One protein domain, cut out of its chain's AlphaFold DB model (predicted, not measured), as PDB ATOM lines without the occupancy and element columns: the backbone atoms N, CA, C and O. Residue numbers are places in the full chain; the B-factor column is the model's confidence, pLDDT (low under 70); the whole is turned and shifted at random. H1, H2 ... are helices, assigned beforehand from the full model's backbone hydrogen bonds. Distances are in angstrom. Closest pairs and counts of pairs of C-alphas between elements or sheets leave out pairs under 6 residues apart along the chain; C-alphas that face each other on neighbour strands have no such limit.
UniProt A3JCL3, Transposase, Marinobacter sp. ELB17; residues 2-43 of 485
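AT A GLANCE: This is residues 2 to 43 of the 485 residues of the protein "Transposase" of Marinobacter sp. ELB17 (UniProt A3JCL3). Two helices, H2 and H1, lie side by side and run opposite ways as a helical hairpin, with the bend of the hairpin sticking out at one end at residues 23 to 29. At the other end the first printed residues, 2 to 7, fold back on themselves in a small loop before H1. The printed part has 42 residues with two named helices, H1 then H2, and no named strand; the class is all helix. It is only just loose, close to compact, with a radius of gyration of the C-alphas of 11.1 A, and its C-alphas span 32 by 18 by 10 A, only just elongated.

HOW THE PARTS SIT: Start from the longest helix, H2, residues 27 to 43, and look across to H1, residues 8 to 21. The two only just touch, with 3 pairs of C-alphas within 8 A, and H2 does so with residues 30 to 37 alone. The closest C-alphas of the two are those of Leu 12 and Ile 37, 6.7 A apart. Their lines stand at a shallow tilt of 13 degrees, opposite ways, and their centres are 11.4 A apart. The link between them, five residues, is tight. In H1 and H2 every O i to N i+4 pair is within hydrogen-bond range. Before H1, residues 2 to 3 pair with residues 6 to 7, antiparallel, in stretches too short to be named strands.

IN THESE COORDINATES: Find C-alpha 27 at (162.223, 130.580, 238.507); from there H2 runs 24.4 A to C-alpha 43 at (178.424, 112.392, 239.026). H1 begins at C-alpha 8, at (168.364, 107.353, 238.589), and runs 19.8 A to Ala 21.

THE WHOLE: The two C-alphas farthest apart are those of Ser 4 and Thr 23, at 32.1 A. The printed part has no cut. The mean pLDDT of the printed part is 81.0, and residues 2 to 6 are under 70.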
ATOM      1  N   LYS A   2     170.986 102.362 237.201       54.41
ATOM      2  CA  LYS A   2     170.682 101.921 238.578       54.41
ATOM      3  C   LYS A   2     171.839 102.177 239.556       54.41
ATOM      4  O   LYS A   2     172.933 101.681 239.314       54.41
ATOM      5  N   ILE A   3     171.594 102.904 240.650       61.59
ATOM      6  CA  ILE A   3     172.481 102.992 241.831       61.59
ATOM      7  C   ILE A   3     171.700 102.425 243.017       61.59
ATOM      8  O   ILE A   3     170.617 102.922 243.303       61.59
ATOM      9  N   SER A   4     172.220 101.394 243.692       53.88
ATOM     10  CA  SER A   4     171.610 100.820 244.909       53.88
ATOM     11  C   SER A   4     170.092 100.583 244.781       53.88
ATOM     12  O   SER A   4     169.315 101.000 245.632       53.88
ATOM     13  N   ASN A   5     169.673  99.943 243.678       62.41
ATOM     14  CA  ASN A   5     168.281  99.665 243.271       62.41
ATOM     15  C   ASN A   5     167.425 100.851 242.787       62.41
ATOM     16  O   ASN A   5     166.320 100.620 242.300       62.41
ATOM     17  N   ILE A   6     167.929 102.084 242.807       69.88
ATOM     18  CA  ILE A   6     167.222 103.263 242.291       69.88
ATOM     19  C   ILE A   6     167.565 103.452 240.816       69.88
ATOM     20  O   ILE A   6     168.735 103.640 240.484       69.88
ATOM     21  N   ASP A   7     166.565 103.442 239.928       76.25
ATOM     22  CA  ASP A   7     166.759 103.877 238.543       76.25
ATOM     23  C   ASP A   7     166.820 105.408 238.476       76.25
ATOM     24  O   ASP A   7     165.814 106.098 238.345       76.25
ATOM     25  N   VAL A   8     168.037 105.928 238.593       78.25
ATOM     26  CA  VAL A   8     168.364 107.353 238.589       78.25
ATOM     27  C   VAL A   8     167.868 108.038 237.317       78.25
ATOM     28  O   VAL A   8     167.404 109.167 237.396       78.25
ATOM     29  N   ASP A   9     167.895 107.379 236.154       75.88
ATOM     30  CA  ASP A   9     167.437 108.025 234.913       75.88
ATOM     31  C   ASP A   9     165.917 108.185 234.914       75.88
ATOM     32  O   ASP A   9     165.413 109.258 234.583       75.88
ATOM     33  N   ALA A  10     165.191 107.148 235.341       82.00
ATOM     34  CA  ALA A  10     163.739 107.204 235.479       82.00
ATOM     35  C   ALA A  10     163.314 108.214 236.558       82.00
ATOM     36  O   ALA A  10     162.391 108.997 236.341       82.00
ATOM     37  N   ALA A  11     164.025 108.254 237.688       82.56
ATOM     38  CA  ALA A  11     163.778 109.212 238.760       82.56
ATOM     39  C   ALA A  11     164.007 110.659 238.296       82.56
ATOM     40  O   ALA A  11     163.152 111.517 238.507       82.56
ATOM     41  N   LEU A  12     165.118 110.935 237.605       85.50
ATOM     42  CA  LEU A  12     165.406 112.268 237.072       85.50
ATOM     43  C   LEU A  12     164.436 112.676 235.956       85.50
ATOM     44  O   LEU A  12     164.086 113.851 235.862       85.50
ATOM     45  N   ALA A  13     163.990 111.735 235.118       83.62
ATOM     46  CA  ALA A  13     162.966 111.991 234.106       83.62
ATOM     47  C   ALA A  13     161.620 112.356 234.747       83.62
ATOM     48  O   ALA A  13     160.993 113.327 234.327       83.62
ATOM     49  N   ASN A  14     161.220 111.641 235.803       86.38
ATOM     50  CA  ASN A  14     160.007 111.941 236.559       86.38
ATOM     51  C   ASN A  14     160.084 113.326 237.225       86.38
ATOM     52  O   ASN A  14     159.179 114.138 237.069       86.38
ATOM     53  N   VAL A  15     161.209 113.645 237.875       85.94
ATOM     54  CA  VAL A  15     161.434 114.967 238.483       85.94
ATOM     55  C   VAL A  15     161.367 116.080 237.431       85.94
ATOM     56  O   VAL A  15     160.704 117.087 237.659       85.94
ATOM     57  N   ARG A  16     161.982 115.901 236.251       85.75
ATOM     58  CA  ARG A  16     161.873 116.874 235.145       85.75
ATOM     59  C   ARG A  16     160.434 117.066 234.677       85.75
ATOM     60  O   ARG A  16     160.028 118.201 234.456       85.75
ATOM     61  N   HIS A  17     159.678 115.980 234.537       86.44
ATOM     62  CA  HIS A  17     158.276 116.038 234.131       86.44
ATOM     63  C   HIS A  17     157.425 116.801 235.159       86.44
ATOM     64  O   HIS A  17     156.649 117.679 234.792       86.44
ATOM     65  N   GLN A  18     157.621 116.532 236.453       85.06
ATOM     66  CA  GLN A  18     156.937 117.248 237.533       85.06
ATOM     67  C   GLN A  18     157.308 118.738 237.564       85.06
ATOM     68  O   GLN A  18     156.424 119.580 237.654       85.06
ATOM     69  N   LEU A  19     158.589 119.081 237.394       86.81
ATOM     70  CA  LEU A  19     159.054 120.475 237.313       86.81
ATOM     71  C   LEU A  19     158.497 121.249 236.116       86.81
ATOM     72  O   LEU A  19     158.333 122.465 236.211       86.81
ATOM     73  N   GLN A  20     158.248 120.570 234.994       82.94
ATOM     74  CA  GLN A  20     157.626 121.171 233.813       82.94
ATOM     75  C   GLN A  20     156.124 121.397 234.008       82.94
ATOM     76  O   GLN A  20     155.608 122.412 233.548       82.94
ATOM     77  N   ALA A  21     155.442 120.474 234.692       84.44
ATOM     78  CA  ALA A  21     154.011 120.563 234.972       84.44
ATOM     79  C   ALA A  21     153.670 121.541 236.112       84.44
ATOM     80  O   ALA A  21     152.568 122.082 236.145       84.44
ATOM     81  N   ASP A  22     154.599 121.778 237.041       81.88
ATOM     82  CA  ASP A  22     154.377 122.631 238.207       81.88
ATOM     83  C   ASP A  22     154.666 124.110 237.903       81.88
ATOM     84  O   ASP A  22     155.817 124.523 237.734       81.88
ATOM     85  N   THR A  23     153.614 124.928 237.859       82.81
ATOM     86  CA  THR A  23     153.686 126.379 237.622       82.81
ATOM     87  C   THR A  23     153.952 127.204 238.883       82.81
ATOM     88  O   THR A  23     154.093 128.421 238.786       82.81
ATOM     89  N   THR A  24     154.009 126.580 240.062       87.12
ATOM     90  CA  THR A  24     154.128 127.266 241.363       87.12
ATOM     91  C   THR A  24     155.575 127.453 241.826       87.12
ATOM     92  O   THR A  24     155.853 128.282 242.693       87.12
ATOM     93  N   VAL A  25     156.523 126.730 241.225       84.88
ATOM     94  CA  VAL A  25     157.948 126.803 241.577       84.88
ATOM     95  C   VAL A  25     158.576 128.097 241.052       84.88
ATOM     96  O   VAL A  25     158.578 128.365 239.850       84.88
ATOM     97  N   ALA A  26     159.193 128.870 241.951       88.50
ATOM     98  CA  ALA A  26     159.896 130.101 241.595       88.50
ATOM     99  C   ALA A  26     161.015 129.854 240.550       88.50
ATOM    100  O   ALA A  26     161.747 128.862 240.659       88.50
ATOM    101  N   PRO A  27     161.235 130.767 239.579       84.25
ATOM    102  CA  PRO A  27     162.223 130.580 238.507       84.25
ATOM    103  C   PRO A  27     163.656 130.296 238.989       84.25
ATOM    104  O   PRO A  27     164.376 129.487 238.395       84.25
ATOM    105  N   SER A  28     164.072 130.925 240.093       82.81
ATOM    106  CA  SER A  28     165.386 130.712 240.717       82.81
ATOM    107  C   SER A  28     165.542 129.292 241.270       82.81
ATOM    108  O   SER A  28     166.574 128.655 241.057       82.81
ATOM    109  N   MET A  29     164.498 128.762 241.912       84.69
ATOM    110  CA  MET A  29     164.470 127.394 242.435       84.69
ATOM    111  C   MET A  29     164.453 126.366 241.300       84.69
ATOM    112  O   MET A  29     165.205 125.394 241.341       84.69
ATOM    113  N   ARG A  30     163.672 126.607 240.238       84.81
ATOM    114  CA  ARG A  30     163.653 125.745 239.044       84.81
ATOM    115  C   ARG A  30     165.048 125.629 238.422       84.81
ATOM    116  O   ARG A  30     165.516 124.522 238.172       84.81
ATOM    117  N   THR A  31     165.745 126.754 238.274       84.31
ATOM    118  CA  THR A  31     167.122 126.791 237.752       84.31
ATOM    119  C   THR A  31     168.095 126.013 238.647       84.31
ATOM    120  O   THR A  31     168.927 125.252 238.152       84.31
ATOM    121  N   ALA A  32     167.985 126.158 239.973       86.12
ATOM    122  CA  ALA A  32     168.819 125.421 240.921       86.12
ATOM    123  C   ALA A  32     168.584 123.903 240.840       86.12
ATOM    124  O   ALA A  32     169.543 123.130 240.821       86.12
ATOM    125  N   ILE A  33     167.326 123.466 240.732       87.62
ATOM    126  CA  ILE A  33     166.999 122.042 240.610       87.62
ATOM    127  C   ILE A  33     167.474 121.481 239.265       87.62
ATOM    128  O   ILE A  33     168.042 120.390 239.226       87.62
ATOM    129  N   GLU A  34     167.341 122.225 238.165       84.44
ATOM    130  CA  GLU A  34     167.907 121.830 236.870       84.44
ATOM    131  C   GLU A  34     169.431 121.660 236.932       84.44
ATOM    132  O   GLU A  34     169.966 120.669 236.422       84.44
ATOM    133  N   LEU A  35     170.133 122.567 237.617       85.81
ATOM    134  CA  LEU A  35     171.575 122.462 237.846       85.81
ATOM    135  C   LEU A  35     171.927 121.209 238.664       85.81
ATOM    136  O   LEU A  35     172.862 120.484 238.312       85.81
ATOM    137  N   LEU A  36     171.165 120.917 239.723       87.56
ATOM    138  CA  LEU A  36     171.344 119.715 240.541       87.56
ATOM    139  C   LEU A  36     171.094 118.439 239.735       87.56
ATOM    140  O   LEU A  36     171.887 117.506 239.828       87.56
ATOM    141  N   ILE A  37     170.066 118.404 238.884       87.06
ATOM    142  CA  ILE A  37     169.809 117.278 237.975       87.06
ATOM    143  C   ILE A  37     171.014 117.057 237.054       87.06
ATOM    144  O   ILE A  37     171.471 115.924 236.895       87.06
ATOM    145  N   VAL A  38     171.569 118.125 236.476       81.75
ATOM    146  CA  VAL A  38     172.766 118.036 235.626       81.75
ATOM    147  C   VAL A  38     173.973 117.526 236.419       81.75
ATOM    148  O   VAL A  38     174.692 116.647 235.939       81.75
ATOM    149  N   LEU A  39     174.192 118.019 237.641       83.25
ATOM    150  CA  LEU A  39     175.269 117.550 238.518       83.25
ATOM    151  C   LEU A  39     175.109 116.071 238.876       83.25
ATOM    152  O   LEU A  39     176.074 115.315 238.753       83.25
ATOM    153  N   VAL A  40     173.900 115.636 239.242       85.50
ATOM    154  CA  VAL A  40     173.600 114.231 239.533       85.50
ATOM    155  C   VAL A  40     173.870 113.374 238.304       85.50
ATOM    156  O   VAL A  40     174.521 112.345 238.452       85.50
ATOM    157  N   GLN A  41     173.486 113.800 237.095       78.94
ATOM    158  CA  GLN A  41     173.802 113.086 235.847       78.94
ATOM    159  C   GLN A  41     175.315 112.983 235.597       78.94
ATOM    160  O   GLN A  41     175.814 111.917 235.230       78.94
ATOM    161  N   ILE A  42     176.068 114.061 235.835       76.56
ATOM    162  CA  ILE A  42     177.529 114.077 235.672       76.56
ATOM    163  C   ILE A  42     178.205 113.132 236.674       76.56
ATOM    164  O   ILE A  42     179.068 112.345 236.281       76.56
ATOM    165  N   LEU A  43     177.840 113.208 237.957       80.38
ATOM    166  CA  LEU A  43     178.424 112.392 239.026       80.38
ATOM    167  C   LEU A  43     178.066 110.915 238.853       80.38
ATOM    168  O   LEU A  43     178.944 110.055 238.882       80.38
TER     169      LEU A  43